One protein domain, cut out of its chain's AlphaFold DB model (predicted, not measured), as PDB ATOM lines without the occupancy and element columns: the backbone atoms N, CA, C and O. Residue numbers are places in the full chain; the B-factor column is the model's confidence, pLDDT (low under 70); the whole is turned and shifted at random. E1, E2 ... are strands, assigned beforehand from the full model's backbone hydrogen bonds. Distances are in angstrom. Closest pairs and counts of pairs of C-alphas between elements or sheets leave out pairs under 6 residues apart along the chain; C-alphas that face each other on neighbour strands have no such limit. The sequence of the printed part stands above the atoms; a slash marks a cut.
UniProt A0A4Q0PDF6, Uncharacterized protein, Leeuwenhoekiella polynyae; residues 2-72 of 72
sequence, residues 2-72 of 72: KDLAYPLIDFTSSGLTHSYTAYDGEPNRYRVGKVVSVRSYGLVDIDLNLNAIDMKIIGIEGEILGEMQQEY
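This is residues 2 to 72 of the 72 residues of an uncharacterized protein of Leeuwenhoekiella polynyae (UniProt A0A4Q0PDF6). With little regular structure, this is a small three-strand sheet, with the long unnamed stretch of residues 2 to 40 looped over one face. The 71 printed residues hold no named helix and three strands, E1, E2, E3, in that order in the antiparallel sheet; the class is all strand, with 22 residues in strands. The whole is only just loose, close to compact, with a radius of gyration of the C-alphas of 13.8 A, and flat, spanning 38 by 29 by 16 A.

Find C-alpha 41 at (64.097, 49.273, 66.993); E1 runs from there to residue 47, 19.7 A. E2 is residues 52 to 58, 18.9 A. E3, residues 64 to 71, covers 20.1 A and ends at (57.995, 33.235, 53.221).

E1, E2 and E3 form a meander, each strand the antiparallel neighbour of the one before. In hairpin E1 and E2, at 163 degrees, look for N 43 and O 56, 2.8 A apart. In hairpin E2 and E3, at 169 degrees, find N 55 and O 68 at 2.8 A.

The printed part has no cut, and both links are tight. Confidence is under 70 at residues 2, 15 to 21 and 24.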
ATOM      1  N   LYS A   2      38.490  31.260  63.438       51.59
ATOM      2  CA  LYS A   2      38.512  30.328  62.300       51.59
ATOM      3  C   LYS A   2      39.958  30.173  61.826       51.59
ATOM      4  O   LYS A   2      40.678  31.169  61.831       51.59
ATOM      5  N   ASP A   3      40.339  28.957  61.453       77.69
ATOM      6  CA  ASP A   3      41.689  28.610  61.010       77.69
ATOM      7  C   ASP A   3      42.108  29.492  59.825       77.69
ATOM      8  O   ASP A   3      41.520  29.429  58.744       77.69
ATOM      9  N   LEU A   4      43.086  30.370  60.051       78.25
ATOM     10  CA  LEU A   4      43.744  31.118  58.985       78.25
ATOM     11  C   LEU A   4      44.562  30.122  58.156       78.25
ATOM     12  O   LEU A   4      45.228  29.253  58.712       78.25
ATOM     13  N   ALA A   5      44.553  30.267  56.831       85.50
ATOM     14  CA  ALA A   5      45.376  29.440  55.939       85.50
ATOM     15  C   ALA A   5      46.883  29.778  56.016       85.50
ATOM     16  O   ALA A   5      47.681  29.208  55.282       85.50
ATOM     17  N   TYR A   6      47.260  30.723  56.879       81.06
ATOM     18  CA  TYR A   6      48.599  31.274  57.029       81.06
ATOM     19  C   TYR A   6      48.879  31.594  58.506       81.06
ATOM     20  O   TYR A   6      47.938  31.842  59.272       81.06
ATOM     21  N   PRO A   7      50.155  31.594  58.933       84.19
ATOM     22  CA  PRO A   7      50.514  31.915  60.309       84.19
ATOM     23  C   PRO A   7      50.215  33.385  60.633       84.19
ATOM     24  O   PRO A   7      50.460  34.279  59.824       84.19
ATOM     25  N   LEU A   8      49.707  33.640  61.843       86.12
ATOM     26  CA  LEU A   8      49.630  34.987  62.409       86.12
ATOM     27  C   LEU A   8      50.922  35.260  63.181       86.12
ATOM     28  O   LEU A   8      51.212  34.563  64.152       86.12
ATOM     29  N   ILE A   9      51.677  36.266  62.748       88.75
ATOM     30  CA  ILE A   9      52.955  36.644  63.353       88.75
ATOM     31  C   ILE A   9      52.760  37.913  64.177       88.75
ATOM     32  O   ILE A   9      52.224  38.903  63.684       88.75
ATOM     33  N   ASP A  10      53.217  37.869  65.426       88.62
ATOM     34  CA  ASP A  10      53.378  39.040  66.284       88.62
ATOM     35  C   ASP A  10      54.874  39.338  66.409       88.62
ATOM     36  O   ASP A  10      55.625  38.580  67.031       88.62
ATOM     37  N   PHE A  11      55.300  40.427  65.774       90.31
ATOM     38  CA  PHE A  11      56.653  40.951  65.867       90.31
ATOM     39  C   PHE A  11      56.607  42.326  66.530       90.31
ATOM     40  O   PHE A  11      56.133  43.301  65.947       90.31
ATOM     41  N   THR A  12      57.111  42.398  67.761       86.62
ATOM     42  CA  THR A  12      57.029  43.595  68.599       86.62
ATOM     43  C   THR A  12      58.416  43.995  69.101       86.62
ATOM     44  O   THR A  12      59.137  43.182  69.676       86.62
ATOM     45  N   SER A  13      58.769  45.276  68.942       86.00
ATOM     46  CA  SER A  13      59.953  45.897  69.551       86.00
ATOM     47  C   SER A  13      59.529  47.110  70.369       86.00
ATOM     48  O   SER A  13      58.787  47.967  69.890       86.00
ATOM     49  N   SER A  14      60.053  47.234  71.586       73.25
ATOM     50  CA  SER A  14      60.046  48.506  72.314       73.25
ATOM     51  C   SER A  14      61.038  49.441  71.612       73.25
ATOM     52  O   SER A  14      62.138  49.005  71.290       73.25
ATOM     53  N   GLY A  15      60.646  50.670  71.266       68.62
ATOM     54  CA  GLY A  15      61.527  51.605  70.547       68.62
ATOM     55  C   GLY A  15      62.770  52.018  71.354       68.62
ATOM     56  O   GLY A  15      62.940  51.604  72.496       68.62
ATOM     57  N   LEU A  16      63.607  52.908  70.797       66.44
ATOM     58  CA  LEU A  16      64.880  53.395  71.382       66.44
ATOM     59  C   LEU A  16      64.752  54.174  72.718       66.44
ATOM     60  O   LEU A  16      65.679  54.867  73.140       66.44
ATOM     61  N   THR A  17      63.608  54.101  73.391       63.94
ATOM     62  CA  THR A  17      63.375  54.692  74.708       63.94
ATOM     63  C   THR A  17      63.961  53.798  75.813       63.94
ATOM     64  O   THR A  17      64.515  52.736  75.541       63.94
ATOM     65  N   HIS A  18      63.955  54.272  77.068       57.81
ATOM     66  CA  HIS A  18      64.523  53.553  78.219       57.81
ATOM     67  C   HIS A  18      64.145  52.064  78.202       57.81
ATOM     68  O   HIS A  18      62.979  51.722  78.379       57.81
ATOM     69  N   SER A  19      65.130  51.183  78.014       63.97
ATOM     70  CA  SER A  19      64.894  49.750  78.098       63.97
ATOM     71  C   SER A  19      64.836  49.348  79.572       63.97
ATOM     72  O   SER A  19      65.672  49.765  80.381       63.97
ATOM     73  N   TYR A  20      63.820  48.571  79.952       66.31
ATOM     74  CA  TYR A  20      63.775  47.957  81.275       66.31
ATOM     75  C   TYR A  20      64.766  46.791  81.281       66.31
ATOM     76  O   TYR A  20      64.415  45.651  81.001       66.31
ATOM     77  N   THR A  21      66.040  47.092  81.541       64.12
ATOM     78  CA  THR A  21      67.153  46.131  81.432       64.12
ATOM     79  C   THR A  21      67.044  44.955  82.402       64.12
ATOM     80  O   THR A  21      67.663  43.922  82.174       64.12
ATOM     81  N   ALA A  22      66.254  45.096  83.470       71.06
ATOM     82  CA  ALA A  22      65.961  44.027  84.420       71.06
ATOM     83  C   ALA A  22      64.817  43.098  83.967       71.06
ATOM     84  O   ALA A  22      64.511  42.145  84.677       71.06
ATOM     85  N   TYR A  23      64.181  43.359  82.818       74.88
ATOM     86  CA  TYR A  23      63.187  42.456  82.243       74.88
ATOM     87  C   TYR A  23      63.869  41.217  81.663       74.88
ATOM     88  O   TYR A  23      64.626  41.307  80.692       74.88
ATOM     89  N   ASP A  24      63.568  40.062  82.240       68.19
ATOM     90  CA  ASP A  24      63.998  38.737  81.790       68.19
ATOM     91  C   ASP A  24      62.915  38.005  80.974       68.19
ATOM     92  O   ASP A  24      63.200  37.007  80.307       68.19
ATOM     93  N   GLY A  25      61.695  38.546  80.953       73.81
ATOM     94  CA  GLY A  25      60.583  38.061  80.144       73.81
ATOM     95  C   GLY A  25      59.381  37.598  80.958       73.81
ATOM     96  O   GLY A  25      59.487  37.172  82.098       73.81
ATOM     97  N   GLU A  26      58.211  37.601  80.327       78.69
ATOM     98  CA  GLU A  26      57.027  36.899  80.831       78.69
ATOM     99  C   GLU A  26      56.837  35.576  80.082       78.69
ATOM    100  O   GLU A  26      57.125  35.510  78.881       78.69
ATOM    101  N   PRO A  27      56.337  34.508  80.724       81.25
ATOM    102  CA  PRO A  27      56.078  33.248  80.041       81.25
ATOM    103  C   PRO A  27      55.076  33.445  78.894       81.25
ATOM    104  O   PRO A  27      53.932  33.836  79.101       81.25
ATOM    105  N   ASN A  28      55.505  33.135  77.669       84.12
ATOM    106  CA  ASN A  28      54.651  33.105  76.485       84.12
ATOM    107  C   ASN A  28      54.924  31.799  75.731       84.12
ATOM    108  O   ASN A  28      55.974  31.634  75.115       84.12
ATOM    109  N   ARG A  29      53.958  30.875  75.781       86.94
ATOM    110  CA  ARG A  29      54.046  29.544  75.153       86.94
ATOM    111  C   ARG A  29      54.154  29.572  73.624       86.94
ATOM    112  O   ARG A  29      54.440  28.539  73.035       86.94
ATOM    113  N   TYR A  30      53.869  30.716  73.007       87.00
ATOM    114  CA  TYR A  30      53.945  30.927  71.564       87.00
ATOM    115  C   TYR A  30      55.155  31.780  71.166       87.00
ATOM    116  O   TYR A  30      55.318  32.077  69.987       87.00
ATOM    117  N   ARG A  31      56.005  32.194  72.124       86.94
ATOM    118  CA  ARG A  31      57.190  32.997  71.816       86.94
ATOM    119  C   ARG A  31      58.189  32.170  71.022       86.94
ATOM    120  O   ARG A  31      58.603  31.093  71.446       86.94
ATOM    121  N   VAL A  32      58.631  32.756  69.921       84.12
ATOM    122  CA  VAL A  32      59.782  32.308  69.149       84.12
ATOM    123  C   VAL A  32      60.907  33.318  69.382       84.12
ATOM    124  O   VAL A  32      60.671  34.522  69.356       84.12
ATOM    125  N   GLY A  33      62.118  32.834  69.670       82.50
ATOM    126  CA  GLY A  33      63.274  33.683  69.979       82.50
ATOM    127  C   GLY A  33      63.406  34.088  71.454       82.50
ATOM    128  O   GLY A  33      62.630  33.683  72.323       82.50
ATOM    129  N   LYS A  34      64.458  34.860  71.747       81.81
ATOM    130  CA  LYS A  34      64.778  35.363  73.092       81.81
ATOM    131  C   LYS A  34      64.198  36.761  73.295       81.81
ATOM    132  O   LYS A  34      63.997  37.503  72.342       81.81
ATOM    133  N   VAL A  35      63.965  37.123  74.554       84.06
ATOM    134  CA  VAL A  35      63.632  38.504  74.918       84.06
ATOM    135  C   VAL A  35      64.861  39.387  74.708       84.06
ATOM    136  O   VAL A  35      65.958  39.040  75.142       84.06
ATOM    137  N   VAL A  36      64.657  40.531  74.056       83.19
ATOM    138  CA  VAL A  36      65.664  41.578  73.861       83.19
ATOM    139  C   VAL A  36      65.272  42.767  74.740       83.19
ATOM    140  O   VAL A  36      64.269  43.422  74.479       83.19
ATOM    141  N   SER A  37      66.029  43.023  75.812       82.75
ATOM    142  CA  SER A  37      65.760  44.093  76.799       82.75
ATOM    143  C   SER A  37      66.780  45.241  76.748       82.75
ATOM    144  O   SER A  37      66.950  46.012  77.701       82.75
ATOM    145  N   VAL A  38      67.456  45.382  75.608       83.25
ATOM    146  CA  VAL A  38      68.362  46.496  75.299       83.25
ATOM    147  C   VAL A  38      67.659  47.517  74.401       83.25
ATOM    148  O   VAL A  38      66.600  47.241  73.848       83.25
ATOM    149  N   ARG A  39      68.227  48.721  74.267       87.00
ATOM    150  CA  ARG A  39      67.689  49.744  73.356       87.00
ATOM    151  C   ARG A  39      67.770  49.246  71.913       87.00
ATOM    152  O   ARG A  39      68.868  48.976  71.429       87.00
ATOM    153  N   SER A  40      66.629  49.180  71.238       89.69
ATOM    154  CA  SER A  40      66.532  48.697  69.863       89.69
ATOM    155  C   SER A  40      65.380  49.350  69.099       89.69
ATOM    156  O   SER A  40      64.585  50.113  69.653       89.69
ATOM    157  N   TYR A  41      65.282  49.044  67.812       91.00
ATOM    158  CA  TYR A  41      64.097  49.273  66.993       91.00
ATOM    159  C   TYR A  41      63.822  48.049  66.113       91.00
ATOM    160  O   TYR A  41      64.726  47.275  65.802       91.00
ATOM    161  N   GLY A  42      62.560  47.869  65.726       92.25
ATOM    162  CA  GLY A  42      62.169  46.850  64.757       92.25
ATOM    163  C   GLY A  42      62.336  47.364  63.329       92.25
ATOM    164  O   GLY A  42      61.964  48.501  63.039       92.25
ATOM    165  N   LEU A  43      62.860  46.521  62.447       94.25
ATOM    166  CA  LEU A  43      62.888  46.713  61.002       94.25
ATOM    167  C   LEU A  43      62.083  45.585  60.352       94.25
ATOM    168  O   LEU A  43      62.245  44.426  60.727       94.25
ATOM    169  N   VAL A  44      61.215  45.941  59.407       95.25
ATOM    170  CA  VAL A  44      60.418  44.998  58.617       95.25
ATOM    171  C   VAL A  44      60.644  45.326  57.149       95.25
ATOM    172  O   VAL A  44      60.166  46.354  56.668       95.25
ATOM    173  N   ASP A  45      61.377  44.460  56.461       96.44
ATOM    174  CA  ASP A  45      61.635  44.548  55.027       96.44
ATOM    175  C   ASP A  45      60.695  43.578  54.298       96.44
ATOM    176  O   ASP A  45      60.629  42.396  54.628       96.44
ATOM    177  N   ILE A  46      59.929  44.086  53.328       95.88
ATOM    178  CA  ILE A  46      58.933  43.303  52.582       95.88
ATOM    179  C   ILE A  46      59.373  43.207  51.122       95.88
ATOM    180  O   ILE A  46      59.388  44.217  50.411       95.88
ATOM    181  N   ASP A  47      59.665  41.992  50.663       96.38
ATOM    182  CA  ASP A  47      59.906  41.690  49.255       96.38
ATOM    183  C   ASP A  47      58.652  41.069  48.627       96.38
ATOM    184  O   ASP A  47      58.330  39.896  48.815       96.38
ATOM    185  N   LEU A  48      57.941  41.876  47.840       94.88
ATOM    186  CA  LEU A  48      56.723  41.457  47.141       94.88
ATOM    187  C   LEU A  48      56.990  40.590  45.903       94.88
ATOM    188  O   LEU A  48      56.062  39.961  45.404       94.88
ATOM    189  N   ASN A  49      58.218  40.562  45.377       96.75
ATOM    190  CA  ASN A  49      58.561  39.686  44.253       96.75
ATOM    191  C   ASN A  49      58.830  38.262  44.741       96.75
ATOM    192  O   ASN A  49      58.509  37.301  44.045       96.75
ATOM    193  N   LEU A  50      59.427  38.145  45.929       95.38
ATOM    194  CA  LEU A  50      59.734  36.871  46.577       95.38
ATOM    195  C   LEU A  50      58.643  36.404  47.549       95.38
ATOM    196  O   LEU A  50      58.761  35.311  48.088       95.38
ATOM    197  N   ASN A  51      57.598  37.213  47.774       93.88
ATOM    198  CA  ASN A  51      56.601  37.005  48.829       93.88
ATOM    199  C   ASN A  51      57.250  36.730  50.198       93.88
ATOM    200  O   ASN A  51      56.810  35.864  50.956       93.88
ATOM    201  N   ALA A  52      58.313  37.470  50.512       94.25
ATOM    202  CA  ALA A  52      59.115  37.271  51.710       94.25
ATOM    203  C   ALA A  52      59.092  38.512  52.605       94.25
ATOM    204  O   ALA A  52      59.017  39.650  52.133       94.25
ATOM    205  N   ILE A  53      59.159  38.283  53.914       95.00
ATOM    206  CA  ILE A  53      59.268  39.324  54.930       95.00
ATOM    207  C   ILE A  53      60.463  39.003  55.823       95.00
ATOM    208  O   ILE A  53      60.485  37.959  56.479       95.00
ATOM    209  N   ASP A  54      61.410  39.933  55.891       95.88
ATOM    210  CA  ASP A  54      62.537  39.897  56.815       95.88
ATOM    211  C   ASP A  54      62.272  40.852  57.981       95.88
ATOM    212  O   ASP A  54      62.120  42.063  57.809       95.88
ATOM    213  N   MET A  55      62.226  40.312  59.195       95.50
ATOM    214  CA  MET A  55      62.024  41.071  60.427       95.50
ATOM    215  C   MET A  55      63.298  41.041  61.259       95.50
ATOM    216  O   MET A  55      63.846  39.970  61.527       95.50
ATOM    217  N   LYS A  56      63.772  42.208  61.698       95.25
ATOM    218  CA  LYS A  56      65.001  42.342  62.491       95.25
ATOM    219  C   LYS A  56      64.793  43.260  63.682       95.25
ATOM    220  O   LYS A  56      64.132  44.290  63.578       95.25
ATOM    221  N   ILE A  57      65.387  42.903  64.812       93.62
ATOM    222  CA  ILE A  57      65.553  43.794  65.959       93.62
ATOM    223  C   ILE A  57      66.967  44.356  65.867       93.62
ATOM    224  O   ILE A  57      67.940  43.615  66.013       93.62
ATOM    225  N   ILE A  58      67.072  45.656  65.606       93.62
ATOM    226  CA  ILE A  58      68.348  46.344  65.430       93.62
ATOM    227  C   ILE A  58      68.674  47.141  66.690       93.62
ATOM    228  O   ILE A  58      67.865  47.941  67.166       93.62
ATOM    229  N   GLY A  59      69.855  46.894  67.242       91.12
ATOM    230  CA  GLY A  59      70.413  47.562  68.406       91.12
ATOM    231  C   GLY A  59      71.169  48.843  68.071       91.12
ATOM    232  O   GLY A  59      71.067  49.423  66.989       91.12
ATOM    233  N   ILE A  60      71.960  49.289  69.042       88.38
ATOM    234  CA  ILE A  60      72.867  50.425  68.873       88.38
ATOM    235  C   ILE A  60      73.956  50.053  67.856       88.38
ATOM    236  O   ILE A  60      74.368  48.901  67.779       88.38
ATOM    237  N   GLU A  61      74.384  51.020  67.040       90.69
ATOM    238  CA  GLU A  61      75.419  50.827  66.005       90.69
ATOM    239  C   GLU A  61      75.088  49.756  64.942       90.69
ATOM    240  O   GLU A  61      75.964  49.330  64.194       90.69
ATOM    241  N   GLY A  62      73.815  49.367  64.807       90.94
ATOM    242  CA  GLY A  62      73.378  48.413  63.784       90.94
ATOM    243  C   GLY A  62      73.541  46.942  64.175       90.94
ATOM    244  O   GLY A  62      73.429  46.077  63.308       90.94
ATOM    245  N   GLU A  63      73.789  46.641  65.452       93.19
ATOM    246  CA  GLU A  63      73.842  45.263  65.956       93.19
ATOM    247  C   GLU A  63      72.524  44.515  65.679       93.19
ATOM    248  O   GLU A  63      71.444  45.020  65.980       93.19
ATOM    249  N   ILE A  64      72.593  43.297  65.135       94.00
ATOM    250  CA  ILE A  64      71.412  42.443  64.948       94.00
ATOM    251  C   ILE A  64      71.176  41.662  66.242       94.00
ATOM    252  O   ILE A  64      71.936  40.759  66.586       94.00
ATOM    253  N   LEU A  65      70.107  42.009  66.956       92.00
ATOM    254  CA  LEU A  65      69.742  41.426  68.253       92.00
ATOM    255  C   LEU A  65      68.706  40.302  68.132       92.00
ATOM    256  O   LEU A  65      68.515  39.515  69.060       92.00
ATOM    257  N   GLY A  66      68.022  40.239  66.995       91.69
ATOM    258  CA  GLY A  66      67.047  39.212  66.673       91.69
ATOM    259  C   GLY A  66      66.654  39.299  65.209       91.69
ATOM    260  O   GLY A  66      66.628  40.386  64.635       91.69
ATOM    261  N   GLU A  67      66.344  38.155  64.618       93.50
ATOM    262  CA  GLU A  67      65.941  38.047  63.223       93.50
ATOM    263  C   GLU A  67      64.890  36.949  63.054       93.50
ATOM    264  O   GLU A  67      64.892  35.946  63.774       93.50
ATOM    265  N   MET A  68      63.975  37.166  62.117       92.69
ATOM    266  CA  MET A  68      62.988  36.190  61.687       92.69
ATOM    267  C   MET A  68      62.649  36.455  60.223       92.69
ATOM    268  O   MET A  68      62.280  37.570  59.868       92.69
ATOM    269  N   GLN A  69      62.730  35.415  59.400       93.44
ATOM    270  CA  GLN A  69      62.305  35.452  58.007       93.44
ATOM    271  C   GLN A  69      61.018  34.640  57.851       93.44
ATOM    272  O   GLN A  69      60.890  33.553  58.423       93.44
ATOM    273  N   GLN A  70      60.064  35.173  57.093       91.88
ATOM    274  CA  GLN A  70      58.822  34.494  56.743       91.88
ATOM    275  C   GLN A  70      58.597  34.553  55.234       91.88
ATOM    276  O   GLN A  70      58.560  35.630  54.649       91.88
ATOM    277  N   GLU A  71      58.375  33.391  54.630       90.62
ATOM    278  CA  GLU A  71      57.995  33.235  53.221       90.62
ATOM    279  C   GLU A  71      56.498  32.888  53.118       90.62
ATOM    280  O   GLU A  71      55.968  32.201  54.003       90.62
ATOM    281  N   TYR A  72      55.816  33.366  52.073       82.56
ATOM    282  CA  TYR A  72      54.374  33.180  51.835       82.56
ATOM    283  C   TYR A  72      54.057  32.583  50.459       82.56
ATOM    284  O   TYR A  72      54.725  32.945  49.464       82.56
TER     285      TYR A  72